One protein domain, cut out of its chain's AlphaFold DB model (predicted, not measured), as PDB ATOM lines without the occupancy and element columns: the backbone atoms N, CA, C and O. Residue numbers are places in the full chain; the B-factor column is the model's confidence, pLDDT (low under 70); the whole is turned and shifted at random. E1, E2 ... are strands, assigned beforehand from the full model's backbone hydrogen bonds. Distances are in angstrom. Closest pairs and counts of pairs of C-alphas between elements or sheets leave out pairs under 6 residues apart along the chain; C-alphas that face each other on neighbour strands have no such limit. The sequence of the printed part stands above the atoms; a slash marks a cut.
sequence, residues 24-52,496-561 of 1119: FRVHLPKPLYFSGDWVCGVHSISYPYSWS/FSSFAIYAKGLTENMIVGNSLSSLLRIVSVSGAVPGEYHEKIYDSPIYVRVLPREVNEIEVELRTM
ATOM      1  N   PHE A  24     205.857 236.767  98.032       88.06
ATOM      2  CA  PHE A  24     206.609 237.140  99.226       88.06
ATOM      3  C   PHE A  24     208.111 237.276  98.968       88.06
ATOM      4  O   PHE A  24     208.656 236.760  97.991       88.06
ATOM      5  N   ARG A  25     208.770 237.982  99.883       87.19
ATOM      6  CA  ARG A  25     210.210 238.219  99.949       87.19
ATOM      7  C   ARG A  25     210.746 237.700 101.270       87.19
ATOM      8  O   ARG A  25     210.117 237.870 102.318       87.19
ATOM      9  N   VAL A  26     211.915 237.074 101.206       84.62
ATOM     10  CA  VAL A  26     212.644 236.577 102.374       84.62
ATOM     11  C   VAL A  26     214.045 237.169 102.353       84.62
ATOM     12  O   VAL A  26     214.809 236.906 101.421       84.62
ATOM     13  N   HIS A  27     214.387 237.932 103.391       86.44
ATOM     14  CA  HIS A  27     215.765 238.331 103.642       86.44
ATOM     15  C   HIS A  27     216.519 237.143 104.251       86.44
ATOM     16  O   HIS A  27     216.072 236.525 105.219       86.44
ATOM     17  N   LEU A  28     217.673 236.798 103.691       82.69
ATOM     18  CA  LEU A  28     218.473 235.669 104.150       82.69
ATOM     19  C   LEU A  28     219.266 236.054 105.415       82.69
ATOM     20  O   LEU A  28     219.779 237.172 105.507       82.69
ATOM     21  N   PRO A  29     219.430 235.149 106.400       81.19
ATOM     22  CA  PRO A  29     220.158 235.450 107.640       81.19
ATOM     23  C   PRO A  29     221.674 235.627 107.433       81.19
ATOM     24  O   PRO A  29     222.372 236.079 108.339       81.19
ATOM     25  N   LYS A  30     222.185 235.253 106.253       83.12
ATOM     26  CA  LYS A  30     223.516 235.577 105.722       83.12
ATOM     27  C   LYS A  30     223.403 235.716 104.196       83.12
ATOM     28  O   LYS A  30     222.648 234.936 103.613       83.12
ATOM     29  N   PRO A  31     224.148 236.629 103.549       85.06
ATOM     30  CA  PRO A  31     224.257 236.643 102.094       85.06
ATOM     31  C   PRO A  31     224.912 235.350 101.584       85.06
ATOM     32  O   PRO A  31     225.823 234.803 102.214       85.06
ATOM     33  N   LEU A  32     224.430 234.859 100.444       85.69
ATOM     34  CA  LEU A  32     224.979 233.714  99.722       85.69
ATOM     35  C   LEU A  32     225.898 234.213  98.608       85.69
ATOM     36  O   LEU A  32     225.457 234.978  97.755       85.69
ATOM     37  N   TYR A  33     227.150 233.752  98.606       85.38
ATOM     38  CA  TYR A  33     228.142 234.071  97.577       85.38
ATOM     39  C   TYR A  33     228.320 232.887  96.627       85.38
ATOM     40  O   TYR A  33     228.710 231.797  97.049       85.38
ATOM     41  N   PHE A  34     228.057 233.110  95.343       83.56
ATOM     42  CA  PHE A  34     228.105 232.094  94.297       83.56
ATOM     43  C   PHE A  34     229.402 232.226  93.488       83.56
ATOM     44  O   PHE A  34     229.524 233.061  92.590       83.56
ATOM     45  N   SER A  35     230.395 231.402  93.828       76.81
ATOM     46  CA  SER A  35     231.656 231.274  93.092       76.81
ATOM     47  C   SER A  35     231.614 230.073  92.138       76.81
ATOM     48  O   SER A  35     231.439 228.935  92.569       76.81
ATOM     49  N   GLY A  36     231.781 230.330  90.838       75.44
ATOM     50  CA  GLY A  36     231.611 229.325  89.778       75.44
ATOM     51  C   GLY A  36     230.168 229.223  89.268       75.44
ATOM     52  O   GLY A  36     229.330 230.067  89.583       75.44
ATOM     53  N   ASP A  37     229.887 228.201  88.463       79.06
ATOM     54  CA  ASP A  37     228.561 227.966  87.884       79.06
ATOM     55  C   ASP A  37     227.633 227.244  88.864       79.06
ATOM     56  O   ASP A  37     227.707 226.029  89.044       79.06
ATOM     57  N   TRP A  38     226.738 228.009  89.491       86.38
ATOM     58  CA  TRP A  38     225.719 227.486  90.397       86.38
ATOM     59  C   TRP A  38     224.376 227.292  89.697       86.38
ATOM     60  O   TRP A  38     223.967 228.073  88.836       86.38
ATOM     61  N   VAL A  39     223.659 226.255  90.120       86.88
ATOM     62  CA  VAL A  39     222.291 225.951  89.694       86.88
ATOM     63  C   VAL A  39     221.408 225.754  90.923       86.88
ATOM     64  O   VAL A  39     221.864 225.241  91.945       86.88
ATOM     65  N   CYS A  40     220.137 226.145  90.841       85.88
ATOM     66  CA  CYS A  40     219.169 225.952  91.921       85.88
ATOM     67  C   CYS A  40     217.857 225.354  91.403       85.88
ATOM     68  O   CYS A  40     217.531 225.481  90.224       85.88
ATOM     69  N   GLY A  41     217.110 224.699  92.290       85.19
ATOM     70  CA  GLY A  41     215.850 224.041  91.964       85.19
ATOM     71  C   GLY A  41     214.996 223.814  93.208       85.19
ATOM     72  O   GLY A  41     215.511 223.745  94.324       85.19
ATOM     73  N   VAL A  42     213.680 223.693  93.022       85.81
ATOM     74  CA  VAL A  42     212.742 223.424  94.125       85.81
ATOM     75  C   VAL A  42     212.851 221.954  94.536       85.81
ATOM     76  O   VAL A  42     212.474 221.071  93.765       85.81
ATOM     77  N   HIS A  43     213.351 221.701  95.749       82.94
ATOM     78  CA  HIS A  43     213.432 220.356  96.333       82.94
ATOM     79  C   HIS A  43     212.109 219.912  96.972       82.94
ATOM     80  O   HIS A  43     211.664 218.795  96.724       82.94
ATOM     81  N   SER A  44     211.447 220.789  97.727       84.56
ATOM     82  CA  SER A  44     210.082 220.574  98.213       84.56
ATOM     83  C   SER A  44     209.291 221.885  98.272       84.56
ATOM     84  O   SER A  44     209.858 222.977  98.198       84.56
ATOM     85  N   ILE A  45     207.965 221.774  98.360       83.38
ATOM     86  CA  ILE A  45     207.045 222.880  98.655       83.38
ATOM     87  C   ILE A  45     205.893 222.366  99.524       83.38
ATOM     88  O   ILE A  45     205.367 221.287  99.264       83.38
ATOM     89  N   SER A  46     205.474 223.151 100.519       81.81
ATOM     90  CA  SER A  46     204.272 222.896 101.323       81.81
ATOM     91  C   SER A  46     203.269 224.037 101.147       81.81
ATOM     92  O   SER A  46     203.660 225.206 101.168       81.81
ATOM     93  N   TYR A  47     201.993 223.716 100.920       79.25
ATOM     94  CA  TYR A  47     200.929 224.697 100.687       79.25
ATOM     95  C   TYR A  47     199.538 224.174 101.108       79.25
ATOM     96  O   TYR A  47     199.267 222.979 100.983       79.25
ATOM     97  N   PRO A  48     198.624 225.047 101.576       71.19
ATOM     98  CA  PRO A  48     197.241 224.666 101.842       71.19
ATOM     99  C   PRO A  48     196.401 224.619 100.553       71.19
ATOM    100  O   PRO A  48     196.398 225.566  99.763       71.19
ATOM    101  N   TYR A  49     195.624 223.551 100.372       67.88
ATOM    102  CA  TYR A  49     194.551 223.463  99.382       67.88
ATOM    103  C   TYR A  49     193.319 224.198  99.929       67.88
ATOM    104  O   TYR A  49     192.532 223.654 100.704       67.88
ATOM    105  N   SER A  50     193.170 225.478  99.589       56.34
ATOM    106  CA  SER A  50     192.197 226.377 100.235       56.34
ATOM    107  C   SER A  50     191.022 226.815  99.358       56.34
ATOM    108  O   SER A  50     190.206 227.622  99.799       56.34
ATOM    109  N   TRP A  51     190.936 226.344  98.114       58.94
ATOM    110  CA  TRP A  51     189.854 226.700  97.195       58.94
ATOM    111  C   TRP A  51     188.758 225.632  97.205       58.94
ATOM    112  O   TRP A  51     188.971 224.493  96.795       58.94
ATOM    113  N   SER A  52     187.570 226.012  97.685       50.47
ATOM    114  CA  SER A  52     186.349 225.226  97.512       50.47
ATOM    115  C   SER A  52     185.643 225.582  96.207       50.47
ATOM    116  O   SER A  52     185.751 226.691  95.679       50.47
ATOM    117  N   PHE A 496     192.202 225.469  89.616       60.34
ATOM    118  CA  PHE A 496     193.325 225.260  88.698       60.34
ATOM    119  C   PHE A 496     194.033 223.929  88.989       60.34
ATOM    120  O   PHE A 496     194.212 223.539  90.143       60.34
ATOM    121  N   SER A 497     194.472 223.238  87.936       65.75
ATOM    122  CA  SER A 497     195.161 221.940  88.050       65.75
ATOM    123  C   SER A 497     196.648 222.065  88.403       65.75
ATOM    124  O   SER A 497     197.267 221.114  88.885       65.75
ATOM    125  N   SER A 498     197.251 223.229  88.145       77.88
ATOM    126  CA  SER A 498     198.670 223.476  88.390       77.88
ATOM    127  C   SER A 498     199.005 224.960  88.549       77.88
ATOM    128  O   SER A 498     198.331 225.843  88.008       77.88
ATOM    129  N   PHE A 499     200.070 225.236  89.300       83.25
ATOM    130  CA  PHE A 499     200.619 226.578  89.489       83.25
ATOM    131  C   PHE A 499     202.139 226.588  89.315       83.25
ATOM    132  O   PHE A 499     202.818 225.605  89.595       83.25
ATOM    133  N   ALA A 500     202.681 227.703  88.848       86.06
ATOM    134  CA  ALA A 500     204.103 227.921  88.647       86.06
ATOM    135  C   ALA A 500     204.733 228.681  89.824       86.06
ATOM    136  O   ALA A 500     204.151 229.640  90.339       86.06
ATOM    137  N   ILE A 501     205.941 228.256  90.203       90.19
ATOM    138  CA  ILE A 501     206.831 228.927  91.156       90.19
ATOM    139  C   ILE A 501     207.849 229.746  90.358       90.19
ATOM    140  O   ILE A 501     208.696 229.174  89.667       90.19
ATOM    141  N   TYR A 502     207.803 231.068  90.494       89.19
ATOM    142  CA  TYR A 502     208.788 231.984  89.924       89.19
ATOM    143  C   TYR A 502     209.705 232.516  91.025       89.19
ATOM    144  O   TYR A 502     209.213 232.958  92.062       89.19
ATOM    145  N   ALA A 503     211.018 232.520  90.789       87.38
ATOM    146  CA  ALA A 503     212.000 233.179  91.654       87.38
ATOM    147  C   ALA A 503     212.658 234.307  90.864       87.38
ATOM    148  O   ALA A 503     213.461 234.084  89.955       87.38
ATOM    149  N   LYS A 504     212.249 235.540  91.140       82.31
ATOM    150  CA  LYS A 504     212.500 236.667  90.242       82.31
ATOM    151  C   LYS A 504     213.924 237.199  90.417       82.31
ATOM    152  O   LYS A 504     214.311 237.592  91.510       82.31
ATOM    153  N   GLY A 505     214.690 237.230  89.326       80.06
ATOM    154  CA  GLY A 505     216.079 237.709  89.315       80.06
ATOM    155  C   GLY A 505     217.116 236.723  89.869       80.06
ATOM    156  O   GLY A 505     218.306 237.008  89.786       80.06
ATOM    157  N   LEU A 506     216.691 235.565  90.391       86.00
ATOM    158  CA  LEU A 506     217.597 234.519  90.874       86.00
ATOM    159  C   LEU A 506     218.156 233.662  89.728       86.00
ATOM    160  O   LEU A 506     219.329 233.297  89.751       86.00
ATOM    161  N   THR A 507     217.328 233.351  88.730       85.94
ATOM    162  CA  THR A 507     217.635 232.394  87.656       85.94
ATOM    163  C   THR A 507     217.430 232.979  86.260       85.94
ATOM    164  O   THR A 507     216.857 234.057  86.097       85.94
ATOM    165  N   GLU A 508     217.918 232.274  85.240       83.75
ATOM    166  CA  GLU A 508     217.678 232.625  83.837       83.75
ATOM    167  C   GLU A 508     216.190 232.530  83.442       83.75
ATOM    168  O   GLU A 508     215.405 231.781  84.029       83.75
ATOM    169  N   ASN A 509     215.778 233.326  82.451       83.50
ATOM    170  CA  ASN A 509     214.393 233.335  81.983       83.50
ATOM    171  C   ASN A 509     214.134 232.159  81.031       83.50
ATOM    172  O   ASN A 509     214.725 232.089  79.954       83.50
ATOM    173  N   MET A 510     213.186 231.297  81.389       78.69
ATOM    174  CA  MET A 510     212.678 230.226  80.532       78.69
ATOM    175  C   MET A 510     211.484 230.710  79.699       78.69
ATOM    176  O   MET A 510     210.793 231.659  80.077       78.69
ATOM    177  N   ILE A 511     211.206 230.041  78.577       75.88
ATOM    178  CA  ILE A 511     209.981 230.267  77.796       75.88
ATOM    179  C   ILE A 511     208.805 229.595  78.518       75.88
ATOM    180  O   ILE A 511     208.818 228.388  78.754       75.88
ATOM    181  N   VAL A 512     207.781 230.380  78.849       68.44
ATOM    182  CA  VAL A 512     206.534 229.941  79.484       68.44
ATOM    183  C   VAL A 512     205.366 230.480  78.658       68.44
ATOM    184  O   VAL A 512     205.024 231.665  78.720       68.44
ATOM    185  N   GLY A 513     204.783 229.608  77.831       66.69
ATOM    186  CA  GLY A 513     203.810 230.010  76.812       66.69
ATOM    187  C   GLY A 513     204.396 231.078  75.883       66.69
ATOM    188  O   GLY A 513     205.492 230.911  75.354       66.69
ATOM    189  N   ASN A 514     203.698 232.205  75.744       66.94
ATOM    190  CA  ASN A 514     204.106 233.321  74.884       66.94
ATOM    191  C   ASN A 514     205.018 234.344  75.602       66.94
ATOM    192  O   ASN A 514     205.078 235.503  75.195       66.94
ATOM    193  N   SER A 515     205.676 233.967  76.705       70.94
ATOM    194  CA  SER A 515     206.443 234.890  77.555       70.94
ATOM    195  C   SER A 515     207.772 234.300  78.033       70.94
ATOM    196  O   SER A 515     207.905 233.087  78.165       70.94
ATOM    197  N   LEU A 516     208.753 235.160  78.317       77.38
ATOM    198  CA  LEU A 516     209.989 234.791  79.013       77.38
ATOM    199  C   LEU A 516     209.834 235.090  80.508       77.38
ATOM    200  O   LEU A 516     209.372 236.173  80.872       77.38
ATOM    201  N   SER A 517     210.189 234.150  81.386       78.00
ATOM    202  CA  SER A 517     210.069 234.314  82.844       78.00
ATOM    203  C   SER A 517     210.984 233.380  83.640       78.00
ATOM    204  O   SER A 517     211.229 232.242  83.249       78.00
ATOM    205  N   SER A 518     211.444 233.854  84.800       83.62
ATOM    206  CA  SER A 518     212.314 233.129  85.742       83.62
ATOM    207  C   SER A 518     211.532 232.070  86.540       83.62
ATOM    208  O   SER A 518     211.220 232.242  87.722       83.62
ATOM    209  N   LEU A 519     211.121 231.010  85.839       86.06
ATOM    210  CA  LEU A 519     210.368 229.860  86.343       86.06
ATOM    211  C   LEU A 519     211.318 228.833  86.976       86.06
ATOM    212  O   LEU A 519     212.220 228.345  86.304       86.06
ATOM    213  N   LEU A 520     211.068 228.429  88.227       84.56
ATOM    214  CA  LEU A 520     211.797 227.317  88.851       84.56
ATOM    215  C   LEU A 520     211.115 225.960  88.635       84.56
ATOM    216  O   LEU A 520     211.785 224.955  88.400       84.56
ATOM    217  N   ARG A 521     209.784 225.893  88.789       86.25
ATOM    218  CA  ARG A 521     209.012 224.643  88.671       86.25
ATOM    219  C   ARG A 521     207.512 224.897  88.518       86.25
ATOM    220  O   ARG A 521     206.973 225.821  89.121       86.25
ATOM    221  N   ILE A 522     206.833 224.020  87.778       85.62
ATOM    222  CA  ILE A 522     205.370 223.886  87.790       85.62
ATOM    223  C   ILE A 522     204.978 222.808  88.811       85.62
ATOM    224  O   ILE A 522     205.505 221.696  88.802       85.62
ATOM    225  N   VAL A 523     204.042 223.147  89.690       82.75
ATOM    226  CA  VAL A 523     203.453 222.290  90.718       82.75
ATOM    227  C   VAL A 523     202.087 221.824  90.222       82.75
ATOM    228  O   VAL A 523     201.128 222.592  90.229       82.75
ATOM    229  N   SER A 524     201.972 220.560  89.806       80.38
ATOM    230  CA  SER A 524     200.655 219.925  89.666       80.38
ATOM    231  C   SER A 524     200.001 219.740  91.039       80.38
ATOM    232  O   SER A 524     200.656 219.286  91.984       80.38
ATOM    233  N   VAL A 525     198.724 220.096  91.146       71.69
ATOM    234  CA  VAL A 525     197.913 219.918  92.353       71.69
ATOM    235  C   VAL A 525     197.191 218.578  92.264       71.69
ATOM    236  O   VAL A 525     196.574 218.260  91.248       71.69
ATOM    237  N   SER A 526     197.275 217.779  93.324       59.81
ATOM    238  CA  SER A 526     196.667 216.450  93.402       59.81
ATOM    239  C   SER A 526     196.209 216.183  94.831       59.81
ATOM    240  O   SER A 526     197.037 216.030  95.723       59.81
ATOM    241  N   GLY A 527     194.894 216.166  95.018       53.75
ATOM    242  CA  GLY A 527     194.210 216.259  96.306       53.75
ATOM    243  C   GLY A 527     192.891 216.999  96.082       53.75
ATOM    244  O   GLY A 527     192.777 217.756  95.117       53.75
ATOM    245  N   ALA A 528     191.856 216.707  96.870       54.47
ATOM    246  CA  ALA A 528     190.496 217.174  96.568       54.47
ATOM    247  C   ALA A 528     189.644 217.454  97.819       54.47
ATOM    248  O   ALA A 528     188.441 217.191  97.818       54.47
ATOM    249  N   VAL A 529     190.253 217.996  98.881       52.88
ATOM    250  CA  VAL A 529     189.542 218.427 100.095       52.88
ATOM    251  C   VAL A 529     189.949 219.861 100.478       52.88
ATOM    252  O   VAL A 529     191.083 220.084 100.904       52.88
ATOM    253  N   PRO A 530     189.039 220.851 100.377       50.16
ATOM    254  CA  PRO A 530     189.260 222.205 100.889       50.16
ATOM    255  C   PRO A 530     189.614 222.210 102.386       50.16
ATOM    256  O   PRO A 530     188.777 221.900 103.234       50.16
ATOM    257  N   GLY A 531     190.855 222.588 102.702       53.09
ATOM    258  CA  GLY A 531     191.418 222.646 104.056       53.09
ATOM    259  C   GLY A 531     192.647 221.757 104.291       53.09
ATOM    260  O   GLY A 531     193.275 221.886 105.341       53.09
ATOM    261  N   GLU A 532     193.006 220.879 103.352       61.94
ATOM    262  CA  GLU A 532     194.189 220.014 103.451       61.94
ATOM    263  C   GLU A 532     195.502 220.808 103.271       61.94
ATOM    264  O   GLU A 532     195.540 221.789 102.529       61.94
ATOM    265  N   TYR A 533     196.593 220.393 103.925       69.25
ATOM    266  CA  TYR A 533     197.948 220.879 103.624       69.25
ATOM    267  C   TYR A 533     198.688 219.812 102.820       69.25
ATOM    268  O   TYR A 533     198.904 218.710 103.317       69.25
ATOM    269  N   HIS A 534     199.114 220.153 101.607       67.31
ATOM    270  CA  HIS A 534     199.937 219.278 100.783       67.31
ATOM    271  C   HIS A 534     201.405 219.683 100.900       67.31
ATOM    272  O   HIS A 534     201.767 220.819 100.585       67.31
ATOM    273  N   GLU A 535     202.264 218.743 101.285       77.44
ATOM    274  CA  GLU A 535     203.698 218.825 101.014       77.44
ATOM    275  C   GLU A 535     204.033 217.986  99.779       77.44
ATOM    276  O   GLU A 535     203.504 216.893  99.583       77.44
ATOM    277  N   LYS A 536     204.907 218.516  98.922       73.00
ATOM    278  CA  LYS A 536     205.354 217.857  97.701       73.00
ATOM    279  C   LYS A 536     206.868 217.932  97.598       73.00
ATOM    280  O   LYS A 536     207.423 218.999  97.336       73.00
ATOM    281  N   ILE A 537     207.506 216.788  97.815       80.31
ATOM    282  CA  ILE A 537     208.945 216.570  97.658       80.31
ATOM    283  C   ILE A 537     209.216 216.152  96.205       80.31
ATOM    284  O   ILE A 537     208.363 215.550  95.550       80.31
ATOM    285  N   TYR A 538     210.383 216.514  95.680       77.38
ATOM    286  CA  TYR A 538     210.806 216.206  94.320       77.38
ATOM    287  C   TYR A 538     212.133 215.441  94.326       77.38
ATOM    288  O   TYR A 538     213.193 216.036  94.519       77.38
ATOM    289  N   ASP A 539     212.063 214.138  94.040       68.12
ATOM    290  CA  ASP A 539     213.228 213.238  93.943       68.12
ATOM    291  C   ASP A 539     214.191 213.636  92.813       68.12
ATOM    292  O   ASP A 539     215.398 213.420  92.900       68.12
ATOM    293  N   SER A 540     213.648 214.286  91.778       72.12
ATOM    294  CA  SER A 540     214.394 214.916  90.687       72.12
ATOM    295  C   SER A 540     213.984 216.391  90.555       72.12
ATOM    296  O   SER A 540     213.017 216.714  89.843       72.12
ATOM    297  N   PRO A 541     214.674 217.316  91.250       75.62
ATOM    298  CA  PRO A 541     214.528 218.751  91.032       75.62
ATOM    299  C   PRO A 541     214.930 219.136  89.600       75.62
ATOM    300  O   PRO A 541     215.737 218.468  88.959       75.62
ATOM    301  N   ILE A 542     214.354 220.225  89.087       77.31
ATOM    302  CA  ILE A 542     214.815 220.861  87.848       77.31
ATOM    303  C   ILE A 542     215.766 221.952  88.303       77.31
ATOM    304  O   ILE A 542     215.394 222.772  89.144       77.31
ATOM    305  N   TYR A 543     216.986 221.902  87.788       83.25
ATOM    306  CA  TYR A 543     218.057 222.817  88.135       83.25
ATOM    307  C   TYR A 543     218.206 223.853  87.023       83.25
ATOM    308  O   TYR A 543     218.397 223.494  85.864       83.25
ATOM    309  N   VAL A 544     218.099 225.128  87.391       82.25
ATOM    310  CA  VAL A 544     218.187 226.294  86.500       82.25
ATOM    311  C   VAL A 544     219.382 227.143  86.944       82.25
ATOM    312  O   VAL A 544     219.669 227.205  88.148       82.25
ATOM    313  N   ARG A 545     220.117 227.767  86.014       83.88
ATOM    314  CA  ARG A 545     221.353 228.498  86.334       83.88
ATOM    315  C   ARG A 545     221.067 229.751  87.156       83.88
ATOM    316  O   ARG A 545     220.186 230.542  86.817       83.88
ATOM    317  N   VAL A 546     221.838 229.930  88.225       88.19
ATOM    318  CA  VAL A 546     221.806 231.118  89.083       88.19
ATOM    319  C   VAL A 546     222.564 232.250  88.386       88.19
ATOM    320  O   VAL A 546     223.701 232.066  87.957       88.19
ATOM    321  N   LEU A 547     221.934 233.420  88.261       85.56
ATOM    322  CA  LEU A 547     222.532 234.608  87.631       85.56
ATOM    323  C   LEU A 547     223.351 235.506  88.587       85.56
ATOM    324  O   LEU A 547     224.444 235.927  88.199       85.56
ATOM    325  N   PRO A 548     222.869 235.866  89.794       85.44
ATOM    326  CA  PRO A 548     223.599 236.766  90.686       85.44
ATOM    327  C   PRO A 548     224.782 236.072  91.380       85.44
ATOM    328  O   PRO A 548     224.690 234.927  91.814       85.44
ATOM    329  N   ARG A 549     225.888 236.808  91.556       85.00
ATOM    330  CA  ARG A 549     227.072 236.354  92.321       85.00
ATOM    331  C   ARG A 549     226.910 236.483  93.839       85.00
ATOM    332  O   ARG A 549     227.635 235.831  94.583       85.00
ATOM    333  N   GLU A 550     225.983 237.322  94.286       88.56
ATOM    334  CA  GLU A 550     225.631 237.536  95.690       88.56
ATOM    335  C   GLU A 550     224.109 237.647  95.808       88.56
ATOM    336  O   GLU A 550     223.480 238.336  95.004       88.56
ATOM    337  N   VAL A 551     223.514 236.969  96.794       87.94
ATOM    338  CA  VAL A 551     222.072 237.036  97.086       87.94
ATOM    339  C   VAL A 551     221.847 237.209  98.582       87.94
ATOM    340  O   VAL A 551     222.251 236.364  99.381       87.94
ATOM    341  N   ASN A 552     221.152 238.282  98.951       88.69
ATOM    342  CA  ASN A 552     220.695 238.584 100.308       88.69
ATOM    343  C   ASN A 552     219.160 238.528 100.463       88.69
ATOM    344  O   ASN A 552     218.683 238.313 101.571       88.69
ATOM    345  N   GLU A 553     218.390 238.681  99.382       88.06
ATOM    346  CA  GLU A 553     216.919 238.617  99.353       88.06
ATOM    347  C   GLU A 553     216.455 237.706  98.204       88.06
ATOM    348  O   GLU A 553     217.043 237.729  97.121       88.06
ATOM    349  N   ILE A 554     215.394 236.917  98.412       88.19
ATOM    350  CA  ILE A 554     214.740 236.132  97.348       88.19
ATOM    351  C   ILE A 554     213.247 236.501  97.278       88.19
ATOM    352  O   ILE A 554     212.517 236.305  98.250       88.19
ATOM    353  N   GLU A 555     212.793 237.016  96.122       89.06
ATOM    354  CA  GLU A 555     211.374 237.283  95.797       89.06
ATOM    355  C   GLU A 555     210.763 236.067  95.071       89.06
ATOM    356  O   GLU A 555     211.223 235.683  93.990       89.06
ATOM    357  N   VAL A 556     209.710 235.480  95.653       89.75
ATOM    358  CA  VAL A 556     208.969 234.326  95.119       89.75
ATOM    359  C   VAL A 556     207.541 234.737  94.752       89.75
ATOM    360  O   VAL A 556     206.841 235.356  95.555       89.75
ATOM    361  N   GLU A 557     207.079 234.350  93.562       88.94
ATOM    362  CA  GLU A 557     205.681 234.493  93.130       88.94
ATOM    363  C   GLU A 557     205.074 233.141  92.731       88.94
ATOM    364  O   GLU A 557     205.693 232.356  92.010       88.94
ATOM    365  N   LEU A 558     203.835 232.896  93.162       88.44
ATOM    366  CA  LEU A 558     203.066 231.681  92.900       88.44
ATOM    367  C   LEU A 558     201.839 232.027  92.046       88.44
ATOM    368  O   LEU A 558     200.922 232.708  92.519       88.44
ATOM    369  N   ARG A 559     201.812 231.573  90.786       83.62
ATOM    370  CA  ARG A 559     200.763 231.931  89.807       83.62
ATOM    371  C   ARG A 559     200.111 230.713  89.152       83.62
ATOM    372  O   ARG A 559     200.791 229.742  88.843       83.62
ATOM    373  N   THR A 560     198.810 230.779  88.894       80.19
ATOM    374  CA  THR A 560     198.034 229.753  88.178       80.19
ATOM    375  C   THR A 560     198.496 229.610  86.725       80.19
ATOM    376  O   THR A 560     198.796 230.608  86.063       80.19
ATOM    377  N   MET A 561     198.519 228.382  86.196       75.88
ATOM    378  CA  MET A 561     198.870 228.159  84.785       75.88
ATOM    379  C   MET A 561     197.767 228.619  83.821       75.88
ATOM    380  O   MET A 561     198.070 229.143  82.754       75.88
TER     381      MET A 561
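What this domain is: This is residues 24 to 52 and 496 to 561 of the 1119 residues of the protein "Hypothetical protein" of Meloidogyne enterolobii (UniProt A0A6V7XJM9). A strongly twisted, curled sheet of four strands, E1 E8 E3 E6, makes an open trough, and a separate ribbon of two strands, E2 and E7, lies across from E3 and E6 as a loose partial cover. A small hairpin, E4 and E5, sits off to one side, and the long E8 bends along the sheet between E1 and E3. The printed part has 95 residues with no named helix and eight named strands, in order E1 to E8, each neighbour pair antiparallel; its class is all strand. It is only just compact, close to loose, with a radius of gyration of the C-alphas of 14.6 A and spans of 44 by 34 by 25 A.

How they stand to each other: E1, residues 24 to 33, is an edge strand of the largest sheet and bends by 86 degrees at residue 30. Its neighbour is E8, residues 550 to 560, antiparallel at 149 degrees; C-alphas 25 and 555 face each other at 4.4 A, and N 28 and O 552 are within hydrogen-bond range at 2.8 A. E8 bends by 63 degrees at residue 553, and its pairing is staggered: residues 550 to 556 pair with E1, and residues 556 to 560 pair with E3, residues 498 to 503. E8 and E3 are antiparallel at 160 degrees, with N 500 and O 559 at 2.8 A. E3 is in turn the neighbour of E6, residues 519 to 524, the other edge strand, antiparallel at 159 degrees, with N 523 and O 499 at 2.7 A. Across this sheet the strands' lines turn by 50 degrees and the way across it turns by 78 degrees. E2, residues 44 to 48, and E7, residues 533 to 537, form a second sheet, antiparallel at 168 degrees, with N 536 and O 45 at 2.8 A. E2 and E7 are apart from E1, E8, E3 and E6, though E6 and E7 only just, with closest C-alphas 8.5 A apart. Outside the named strands, residues 39 to 40 pair with residues 544 to 545, antiparallel. E4, residues 510 to 512, and E5, residues 515 to 517, form a hairpin, antiparallel at 133 degrees, with N 512 and O 515 at 2.8 A. The closest C-alphas of E4 and E6 are those of Met 510 and Leu 519, 6.3 A apart. E5 and E6 meet only through their link.

Where its parts are: E1 begins at C-alpha 24, (206.609, 237.140, 99.226), and measures 21.8 A from first to last C-alpha. E2 measures 14.0 A. After the cut, E3 begins at C-alpha 498, (198.670, 223.476, 88.390), and measures 16.8 A. E4 and E5 have three residues each. E6 measures 14.3 A and E7 13.2 A. E8, the longest strand with 11 residues, measures 29.6 A and ends at C-alpha 560, (198.034, 229.753, 88.178).

The domain as a whole: The two C-alphas farthest apart, those of Gly 36 and Ser 52, are 46.1 A from each other. Residues 53 to 495 are cut out and not printed, and C-alphas 52 and 496 are 11.2 A apart across the cut. The link from E7 to E8, residues 538 to 549, is long, while the links from E4 to E5 and from E5 to E6 are tight. The mean pLDDT of the printed part is 78.4, and 19 residues are under 70: 49 to 52, 496 to 497, 512 to 514, 526 to 534 and 539.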